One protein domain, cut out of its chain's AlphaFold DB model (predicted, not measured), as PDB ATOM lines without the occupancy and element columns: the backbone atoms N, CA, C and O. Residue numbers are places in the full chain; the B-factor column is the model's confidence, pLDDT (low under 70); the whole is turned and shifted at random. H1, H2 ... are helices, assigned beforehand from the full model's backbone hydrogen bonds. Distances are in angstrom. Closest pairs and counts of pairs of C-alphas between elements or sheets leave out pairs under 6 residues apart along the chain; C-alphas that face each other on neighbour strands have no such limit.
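What this domain is: This is residues 233 to 303 of the 305 residues of an uncharacterized protein of uncultured Alphaproteobacteria bacterium (UniProt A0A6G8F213). A helical hairpin, H1 and H2, makes one end of a rod; the longest helix, H3, meets H2 with its later part, and a long looping link between H2 and H3 reaches to the rod's other end. That link, residues 262 to 285, begins near the middle of the model. The printed part has 71 residues with three named helices, in the order H1, H2, H3 along the chain, and no named strand; its class is all helix. The whole is only just compact, close to loose, with a radius of gyration of the C-alphas of 13.2 A, and spans 45 by 19 by 19 A.

How they stand to each other: H3, residues 286 to 302, touches H2, residues 252 to 261, with its residues 294 to 301 alone. Their closest C-alphas are those of Gly 297 and Thr 260, 3.9 A apart. H2 and H3 run opposite ways at a steep tilt of 46 degrees. H1, residues 237 to 248, touches H2 with residues 244 to 248 alone. Their closest C-alphas are those of Ala 248 and Ser 255, 5.2 A apart. H1 and H2 form a helical hairpin, running opposite ways at a steep tilt of 39 degrees. H1 and H3 are apart. In H1, H2 and H3 every O i to N i+4 pair is within hydrogen-bond range.

Where its parts are: H3 is 24.9 A from first to last C-alpha, from Pro 286 at (9.497, -18.974, -17.010) to Lys 302 at (30.818, -6.336, -14.509). H2 is 14.3 A long in the same measure. H1 is 16.1 A long and begins with C-alpha 237 at (27.982, -19.454, -23.587).

The domain as a whole: The C-alphas of Lys 250 and Phe 279 are the two farthest apart, at 45.3 A. The link from H1 to H2 is tight, with 3 residues; the link from H2 to H3 is long, with 24. The printed part has no cut. Its mean pLDDT is 89.6, and no printed residue is under 70.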
ATOM      1  N   PHE A 233      26.076 -20.833 -15.689       93.62
ATOM      2  CA  PHE A 233      24.760 -20.343 -16.080       93.62
ATOM      3  C   PHE A 233      24.077 -21.357 -17.019       93.62
ATOM      4  O   PHE A 233      24.762 -21.964 -17.839       93.62
ATOM      5  N   PRO A 234      22.748 -21.552 -16.929       93.38
ATOM      6  CA  PRO A 234      22.001 -22.442 -17.820       93.38
ATOM      7  C   PRO A 234      21.734 -21.740 -19.160       93.38
ATOM      8  O   PRO A 234      20.608 -21.362 -19.480       93.38
ATOM      9  N   ILE A 235      22.809 -21.466 -19.893       94.06
ATOM     10  CA  ILE A 235      22.823 -20.812 -21.198       94.06
ATOM     11  C   ILE A 235      24.015 -21.344 -21.992       94.06
ATOM     12  O   ILE A 235      25.086 -21.582 -21.431       94.06
ATOM     13  N   ASN A 236      23.858 -21.488 -23.304       95.88
ATOM     14  CA  ASN A 236      24.981 -21.802 -24.176       95.88
ATOM     15  C   ASN A 236      25.885 -20.559 -24.324       95.88
ATOM     16  O   ASN A 236      25.532 -19.609 -25.027       95.88
ATOM     17  N   ALA A 237      27.029 -20.564 -23.631       95.75
ATOM     18  CA  ALA A 237      27.982 -19.454 -23.587       95.75
ATOM     19  C   ALA A 237      28.589 -19.130 -24.960       95.75
ATOM     20  O   ALA A 237      28.687 -17.958 -25.323       95.75
ATOM     21  N   GLU A 238      28.941 -20.152 -25.741       95.19
ATOM     22  CA  GLU A 238      29.486 -19.992 -27.091       95.19
ATOM     23  C   GLU A 238      28.482 -19.299 -28.016       95.19
ATOM     24  O   GLU A 238      28.806 -18.292 -28.650       95.19
ATOM     25  N   ARG A 239      27.228 -19.764 -28.027       96.00
ATOM     26  CA  ARG A 239      26.146 -19.155 -28.811       96.00
ATOM     27  C   ARG A 239      25.855 -17.725 -28.363       96.00
ATOM     28  O   ARG A 239      25.682 -16.856 -29.213       96.00
ATOM     29  N   LEU A 240      25.816 -17.478 -27.051       96.38
ATOM     30  CA  LEU A 240      25.567 -16.153 -26.477       96.38
ATOM     31  C   LEU A 240      26.611 -15.145 -26.964       96.38
ATOM     32  O   LEU A 240      26.264 -14.084 -27.478       96.38
ATOM     33  N   ILE A 241      27.886 -15.498 -26.824       95.44
ATOM     34  CA  ILE A 241      29.001 -14.611 -27.145       95.44
ATOM     35  C   ILE A 241      29.178 -14.456 -28.655       95.44
ATOM     36  O   ILE A 241      29.348 -13.334 -29.124       95.44
ATOM     37  N   THR A 242      29.044 -15.530 -29.433       93.69
ATOM     38  CA  THR A 242      29.146 -15.469 -30.902       93.69
ATOM     39  C   THR A 242      28.059 -14.577 -31.502       93.69
ATOM     40  O   THR A 242      28.349 -13.712 -32.330       93.69
ATOM     41  N   ASN A 243      26.809 -14.728 -31.050       95.50
ATOM     42  CA  ASN A 243      25.708 -13.892 -31.524       95.50
ATOM     43  C   ASN A 243      25.864 -12.436 -31.077       95.50
ATOM     44  O   ASN A 243      25.594 -11.537 -31.870       95.50
ATOM     45  N   TYR A 244      26.341 -12.197 -29.852       94.69
ATOM     46  CA  TYR A 244      26.657 -10.849 -29.385       94.69
ATOM     47  C   TYR A 244      27.716 -10.174 -30.264       94.69
ATOM     48  O   TYR A 244      27.440  -9.115 -30.822       94.69
ATOM     49  N   PHE A 245      28.886 -10.794 -30.462       92.06
ATOM     50  CA  PHE A 245      29.965 -10.203 -31.268       92.06
ATOM     51  C   PHE A 245      29.542  -9.956 -32.723       92.06
ATOM     52  O   PHE A 245      29.964  -8.966 -33.319       92.06
ATOM     53  N   LYS A 246      28.662 -10.797 -33.283       91.81
ATOM     54  CA  LYS A 246      28.094 -10.593 -34.625       91.81
ATOM     55  C   LYS A 246      27.255  -9.314 -34.727       91.81
ATOM     56  O   LYS A 246      27.307  -8.642 -35.753       91.81
ATOM     57  N   VAL A 247      26.472  -8.988 -33.699       93.19
ATOM     58  CA  VAL A 247      25.647  -7.765 -33.673       93.19
ATOM     59  C   VAL A 247      26.491  -6.549 -33.282       93.19
ATOM     60  O   VAL A 247      26.364  -5.497 -33.904       93.19
ATOM     61  N   ALA A 248      27.419  -6.714 -32.337       91.50
ATOM     62  CA  ALA A 248      28.342  -5.670 -31.899       91.50
ATOM     63  C   ALA A 248      29.257  -5.155 -33.016       91.50
ATOM     64  O   ALA A 248      29.689  -4.011 -32.965       91.50
ATOM     65  N   ALA A 249      29.516  -5.965 -34.048       88.00
ATOM     66  CA  ALA A 249      30.237  -5.524 -35.240       88.00
ATOM     67  C   ALA A 249      29.514  -4.409 -36.022       88.00
ATOM     68  O   ALA A 249      30.158  -3.703 -36.792       88.00
ATOM     69  N   LYS A 250      28.191  -4.264 -35.855       92.38
ATOM     70  CA  LYS A 250      27.372  -3.235 -36.519       92.38
ATOM     71  C   LYS A 250      26.922  -2.129 -35.569       92.38
ATOM     72  O   LYS A 250      26.841  -0.982 -35.984       92.38
ATOM     73  N   ASP A 251      26.617  -2.484 -34.324       93.31
ATOM     74  CA  ASP A 251      26.135  -1.561 -33.292       93.31
ATOM     75  C   ASP A 251      26.747  -1.935 -31.928       93.31
ATOM     76  O   ASP A 251      26.161  -2.725 -31.173       93.31
ATOM     77  N   PRO A 252      27.966  -1.452 -31.615       90.94
ATOM     78  CA  PRO A 252      28.669  -1.812 -30.385       90.94
ATOM     79  C   PRO A 252      27.900  -1.425 -29.117       90.94
ATOM     80  O   PRO A 252      27.772  -2.246 -28.205       90.94
ATOM     81  N   ASP A 253      27.357  -0.208 -29.077       91.88
ATOM     82  CA  ASP A 253      26.718   0.344 -27.884       91.88
ATOM     83  C   ASP A 253      25.339  -0.281 -27.655       91.88
ATOM     84  O   ASP A 253      25.070  -0.807 -26.569       91.88
ATOM     85  N   GLY A 254      24.497  -0.337 -28.693       93.88
ATOM     86  CA  GLY A 254      23.168  -0.937 -28.594       93.88
ATOM     87  C   GLY A 254      23.226  -2.442 -28.335       93.88
ATOM     88  O   GLY A 254      22.447  -2.973 -27.537       93.88
ATOM     89  N   SER A 255      24.197  -3.152 -28.918       92.88
ATOM     90  CA  SER A 255      24.386  -4.580 -28.633       92.88
ATOM     91  C   SER A 255      24.837  -4.843 -27.195       92.88
ATOM     92  O   SER A 255      24.394  -5.827 -26.598       92.88
ATOM     93  N   PHE A 256      25.683  -3.987 -26.613       92.75
ATOM     94  CA  PHE A 256      26.113  -4.124 -25.221       92.75
ATOM     95  C   PHE A 256      24.970  -3.813 -24.248       92.75
ATOM     96  O   PHE A 256      24.767  -4.544 -23.270       92.75
ATOM     97  N   GLU A 257      24.170  -2.787 -24.534       94.50
ATOM     98  CA  GLU A 257      22.952  -2.500 -23.778       94.50
ATOM     99  C   GLU A 257      21.972  -3.684 -23.840       94.50
ATOM    100  O   GLU A 257      21.518  -4.174 -22.802       94.50
ATOM    101  N   ALA A 258      21.714  -4.224 -25.033       94.44
ATOM    102  CA  ALA A 258      20.863  -5.400 -25.210       94.44
ATOM    103  C   ALA A 258      21.411  -6.628 -24.467       94.44
ATOM    104  O   ALA A 258      20.646  -7.350 -23.824       94.44
ATOM    105  N   LEU A 259      22.728  -6.859 -24.506       94.69
ATOM    106  CA  LEU A 259      23.373  -7.995 -23.843       94.69
ATOM    107  C   LEU A 259      23.245  -7.897 -22.323       94.69
ATOM    108  O   LEU A 259      22.999  -8.902 -21.661       94.69
ATOM    109  N   THR A 260      23.415  -6.704 -21.759       93.56
ATOM    110  CA  THR A 260      23.377  -6.504 -20.305       93.56
ATOM    111  C   THR A 260      21.954  -6.427 -19.751       93.56
ATOM    112  O   THR A 260      21.729  -6.846 -18.615       93.56
ATOM    113  N   ASN A 261      20.980  -5.983 -20.550       94.31
ATOM    114  CA  ASN A 261      19.570  -5.929 -20.156       94.31
ATOM    115  C   ASN A 261      18.827  -7.252 -20.405       94.31
ATOM    116  O   ASN A 261      18.001  -7.662 -19.584       94.31
ATOM    117  N   ASN A 262      19.101  -7.933 -21.522       94.44
ATOM    118  CA  ASN A 262      18.419  -9.165 -21.913       94.44
ATOM    119  C   ASN A 262      19.326 -10.136 -22.712       94.44
ATOM    120  O   ASN A 262      19.142 -10.301 -23.923       94.44
ATOM    121  N   PRO A 263      20.253 -10.854 -22.041       95.00
ATOM    122  CA  PRO A 263      21.129 -11.842 -22.687       95.00
ATOM    123  C   PRO A 263      20.393 -12.910 -23.511       95.00
ATOM    124  O   PRO A 263      20.932 -13.411 -24.498       95.00
ATOM    125  N   ALA A 264      19.154 -13.248 -23.137       93.88
ATOM    126  CA  ALA A 264      18.346 -14.266 -23.801       93.88
ATOM    127  C   ALA A 264      18.056 -13.976 -25.287       93.88
ATOM    128  O   ALA A 264      17.734 -14.905 -26.025       93.88
ATOM    129  N   ILE A 265      18.200 -12.720 -25.736       93.88
ATOM    130  CA  ILE A 265      18.103 -12.344 -27.157       93.88
ATOM    131  C   ILE A 265      19.224 -13.005 -27.974       93.88
ATOM    132  O   ILE A 265      19.013 -13.388 -29.123       93.88
ATOM    133  N   PHE A 266      20.405 -13.178 -27.378       95.25
ATOM    134  CA  PHE A 266      21.574 -13.739 -28.050       95.25
ATOM    135  C   PHE A 266      21.678 -15.258 -27.874       95.25
ATOM    136  O   PHE A 266      22.113 -15.954 -28.792       95.25
ATOM    137  N   ALA A 267      21.239 -15.811 -26.740       96.69
ATOM    138  CA  ALA A 267      21.065 -17.253 -26.578       96.69
ATOM    139  C   ALA A 267      19.975 -17.577 -25.546       96.69
ATOM    140  O   ALA A 267      19.998 -17.019 -24.453       96.69
ATOM    141  N   PRO A 268      19.041 -18.499 -25.841       93.69
ATOM    142  CA  PRO A 268      17.942 -18.808 -24.932       93.69
ATOM    143  C   PRO A 268      18.437 -19.446 -23.625       93.69
ATOM    144  O   PRO A 268      19.422 -20.184 -23.608       93.69
ATOM    145  N   ILE A 269      17.706 -19.189 -22.537       92.94
ATOM    146  CA  ILE A 269      17.930 -19.844 -21.242       92.94
ATOM    147  C   ILE A 269      17.438 -21.293 -21.312       92.94
ATOM    148  O   ILE A 269      16.288 -21.555 -21.666       92.94
ATOM    149  N   GLU A 270      18.294 -22.226 -20.917       90.75
ATOM    150  CA  GLU A 270      18.025 -23.663 -20.889       90.75
ATOM    151  C   GLU A 270      17.295 -24.015 -19.582       90.75
ATOM    152  O   GLU A 270      17.902 -24.341 -18.559       90.75
ATOM    153  N   ILE A 271      15.965 -23.853 -19.582       84.56
ATOM    154  CA  ILE A 271      15.114 -23.988 -18.384       84.56
ATOM    155  C   ILE A 271      15.226 -25.383 -17.752       84.56
ATOM    156  O   ILE A 271      15.184 -25.516 -16.529       84.56
ATOM    157  N   ASP A 272      15.404 -26.406 -18.578       83.19
ATOM    158  CA  ASP A 272      15.626 -27.801 -18.202       83.19
ATOM    159  C   ASP A 272      16.901 -28.006 -17.367       83.19
ATOM    160  O   ASP A 272      16.937 -28.885 -16.506       83.19
ATOM    161  N   LYS A 273      17.918 -27.153 -17.545       84.69
ATOM    162  CA  LYS A 273      19.172 -27.194 -16.776       84.69
ATOM    163  C   LYS A 273      19.127 -26.367 -15.488       84.69
ATOM    164  O   LYS A 273      20.097 -26.349 -14.725       84.69
ATOM    165  N   ILE A 274      18.016 -25.682 -15.206       84.81
ATOM    166  CA  ILE A 274      17.828 -24.947 -13.952       84.81
ATOM    167  C   ILE A 274      17.561 -25.945 -12.821       84.81
ATOM    168  O   ILE A 274      16.642 -26.758 -12.885       84.81
ATOM    169  N   LYS A 275      18.330 -25.848 -11.731       79.56
ATOM    170  CA  LYS A 275      18.108 -26.692 -10.551       79.56
ATOM    171  C   LYS A 275      16.748 -26.382  -9.898       79.56
ATOM    172  O   LYS A 275      16.472 -25.211  -9.621       79.56
ATOM    173  N   PRO A 276      15.929 -27.403  -9.590       77.81
ATOM    174  CA  PRO A 276      14.720 -27.241  -8.791       77.81
ATOM    175  C   PRO A 276      15.005 -26.592  -7.432       77.81
ATOM    176  O   PRO A 276      16.036 -26.855  -6.809       77.81
ATOM    177  N   SER A 277      14.083 -25.760  -6.954       74.25
ATOM    178  CA  SER A 277      14.188 -25.106  -5.642       74.25
ATOM    179  C   SER A 277      13.457 -25.906  -4.559       74.25
ATOM    180  O   SER A 277      12.605 -26.739  -4.869       74.25
ATOM    181  N   PHE A 278      13.792 -25.653  -3.288       74.75
ATOM    182  CA  PHE A 278      13.143 -26.265  -2.118       74.75
ATOM    183  C   PHE A 278      13.143 -27.809  -2.177       74.75
ATOM    184  O   PHE A 278      12.100 -28.443  -2.296       74.75
ATOM    185  N   PHE A 279      14.337 -28.421  -2.164       73.69
ATOM    186  CA  PHE A 279      14.531 -29.885  -2.192       73.69
ATOM    187  C   PHE A 279      13.837 -30.623  -3.357       73.69
ATOM    188  O   PHE A 279      13.424 -31.767  -3.211       73.69
ATOM    189  N   GLY A 280      13.693 -29.991  -4.525       70.88
ATOM    190  CA  GLY A 280      13.041 -30.629  -5.678       70.88
ATOM    191  C   GLY A 280      11.536 -30.389  -5.777       70.88
ATOM    192  O   GLY A 280      10.940 -30.758  -6.785       70.88
ATOM    193  N   MET A 281      10.926 -29.737  -4.782       71.62
ATOM    194  CA  MET A 281       9.476 -29.522  -4.738       71.62
ATOM    195  C   MET A 281       8.995 -28.428  -5.697       71.62
ATOM    196  O   MET A 281       7.836 -28.441  -6.106       71.62
ATOM    197  N   ILE A 282       9.865 -27.492  -6.090       73.81
ATOM    198  CA  ILE A 282       9.515 -26.398  -7.005       73.81
ATOM    199  C   ILE A 282      10.281 -26.570  -8.318       73.81
ATOM    200  O   ILE A 282      11.498 -26.360  -8.377       73.81
ATOM    201  N   LYS A 283       9.552 -26.932  -9.380       74.50
ATOM    202  CA  LYS A 283      10.096 -27.043 -10.739       74.50
ATOM    203  C   LYS A 283      10.467 -25.659 -11.300       74.50
ATOM    204  O   LYS A 283       9.797 -24.673 -10.982       74.50
ATOM    205  N   PRO A 284      11.497 -25.574 -12.158       78.75
ATOM    206  CA  PRO A 284      11.815 -24.353 -12.888       78.75
ATOM    207  C   PRO A 284      10.616 -23.828 -13.683       78.75
ATOM    208  O   PRO A 284       9.867 -24.593 -14.286       78.75
ATOM    209  N   SER A 285      10.444 -22.508 -13.691       79.44
ATOM    210  CA  SER A 285       9.350 -21.812 -14.381       79.44
ATOM    211  C   SER A 285       9.892 -20.691 -15.278       79.44
ATOM    212  O   SER A 285      11.029 -20.253 -15.071       79.44
ATOM    213  N   PRO A 286       9.092 -20.137 -16.211       81.25
ATOM    214  CA  PRO A 286       9.497 -18.974 -17.010       81.25
ATOM    215  C   PRO A 286      10.002 -17.795 -16.158       81.25
ATOM    216  O   PRO A 286      10.980 -17.137 -16.507       81.25
ATOM    217  N   ARG A 287       9.411 -17.588 -14.971       84.44
ATOM    218  CA  ARG A 287       9.854 -16.578 -13.995       84.44
ATOM    219  C   ARG A 287      11.267 -16.851 -13.466       84.44
ATOM    220  O   ARG A 287      12.031 -15.914 -13.246       84.44
ATOM    221  N   SER A 288      11.633 -18.121 -13.293       83.88
ATOM    222  CA  SER A 288      12.991 -18.528 -12.899       83.88
ATOM    223  C   SER A 288      14.004 -18.201 -14.002       83.88
ATOM    224  O   SER A 288      15.086 -17.692 -13.711       83.88
ATOM    225  N   GLY A 289      13.615 -18.406 -15.267       86.06
ATOM    226  CA  GLY A 289      14.400 -18.013 -16.437       86.06
ATOM    227  C   GLY A 289      14.672 -16.506 -16.495       86.06
ATOM    228  O   GLY A 289      15.820 -16.108 -16.669       86.06
ATOM    229  N   MET A 290      13.663 -15.659 -16.244       87.81
ATOM    230  CA  MET A 290      13.838 -14.193 -16.210       87.81
ATOM    231  C   MET A 290      14.835 -13.735 -15.135       87.81
ATOM    232  O   MET A 290      15.660 -12.856 -15.381       87.81
ATOM    233  N   ILE A 291      14.789 -14.339 -13.941       90.00
ATOM    234  CA  ILE A 291      15.717 -14.011 -12.845       90.00
ATOM    235  C   ILE A 291      17.155 -14.362 -13.236       90.00
ATOM    236  O   ILE A 291      18.077 -13.587 -12.982       90.00
ATOM    237  N   ILE A 292      17.357 -15.529 -13.851       91.56
ATOM    238  CA  ILE A 292      18.675 -15.974 -14.309       91.56
ATOM    239  C   ILE A 292      19.186 -15.087 -15.444       91.56
ATOM    240  O   ILE A 292      20.342 -14.677 -15.404       91.56
ATOM    241  N   ASN A 293      18.323 -14.720 -16.390       92.62
ATOM    242  CA  ASN A 293      18.658 -13.812 -17.482       92.62
ATOM    243  C   ASN A 293      19.197 -12.466 -16.963       92.62
ATOM    244  O   ASN A 293      20.272 -12.030 -17.364       92.62
ATOM    245  N   ARG A 294      18.527 -11.865 -15.969       94.25
ATOM    246  CA  ARG A 294      19.015 -10.638 -15.315       94.25
ATOM    247  C   ARG A 294      20.365 -10.839 -14.617       94.25
ATOM    248  O   ARG A 294      21.221  -9.965 -14.677       94.25
ATOM    249  N   LYS A 295      20.579 -11.987 -13.962       94.12
ATOM    250  CA  LYS A 295      21.862 -12.311 -13.307       94.12
ATOM    251  C   LYS A 295      23.008 -12.459 -14.308       94.12
ATOM    252  O   LYS A 295      24.118 -12.038 -13.995       94.12
ATOM    253  N   ILE A 296      22.747 -13.045 -15.476       94.62
ATOM    254  CA  ILE A 296      23.725 -13.147 -16.564       94.62
ATOM    255  C   ILE A 296      24.077 -11.741 -17.065       94.62
ATOM    256  O   ILE A 296      25.256 -11.412 -17.129       94.62
ATOM    257  N   GLY A 297      23.080 -10.893 -17.331       94.12
ATOM    258  CA  GLY A 297      23.296  -9.516 -17.789       94.12
ATOM    259  C   GLY A 297      24.127  -8.674 -16.813       94.12
ATOM    260  O   GLY A 297      25.125  -8.069 -17.200       94.12
ATOM    261  N   GLU A 298      23.802  -8.729 -15.519       95.50
ATOM    262  CA  GLU A 298      24.576  -8.079 -14.449       95.50
ATOM    263  C   GLU A 298      26.007  -8.617 -14.324       95.50
ATOM    264  O   GLU A 298      26.935  -7.862 -14.024       95.50
ATOM    265  N   PHE A 299      26.198  -9.923 -14.531       95.75
ATOM    266  CA  PHE A 299      27.525 -10.528 -14.542       95.75
ATOM    267  C   PHE A 299      28.349 -10.010 -15.721       95.75
ATOM    268  O   PHE A 299      29.464  -9.543 -15.508       95.75
ATOM    269  N   LEU A 300      27.786 -10.035 -16.931       93.00
ATOM    270  CA  LEU A 300      28.446  -9.565 -18.150       93.00
ATOM    271  C   LEU A 300      28.788  -8.075 -18.078       93.00
ATOM    272  O   LEU A 300      29.888  -7.692 -18.458       93.00
ATOM    273  N   LYS A 301      27.911  -7.250 -17.494       92.75
ATOM    274  CA  LYS A 301      28.160  -5.817 -17.268       92.75
ATOM    275  C   LYS A 301      29.392  -5.548 -16.395       92.75
ATOM    276  O   LYS A 301      30.038  -4.515 -16.536       92.75
ATOM    277  N   LYS A 302      29.698  -6.453 -15.463       92.56
ATOM    278  CA  LYS A 302      30.818  -6.336 -14.509       92.56
ATOM    279  C   LYS A 302      32.052  -7.125 -14.942       92.56
ATOM    280  O   LYS A 302      33.101  -7.005 -14.309       92.56
ATOM    281  N   LEU A 303      31.923  -7.951 -15.976       88.31
ATOM    282  CA  LEU A 303      32.976  -8.822 -16.462       88.31
ATOM    283  C   LEU A 303      34.012  -7.989 -17.231       88.31
ATOM    284  O   LEU A 303      33.696  -7.363 -18.236       88.31
TER     285      LEU A 303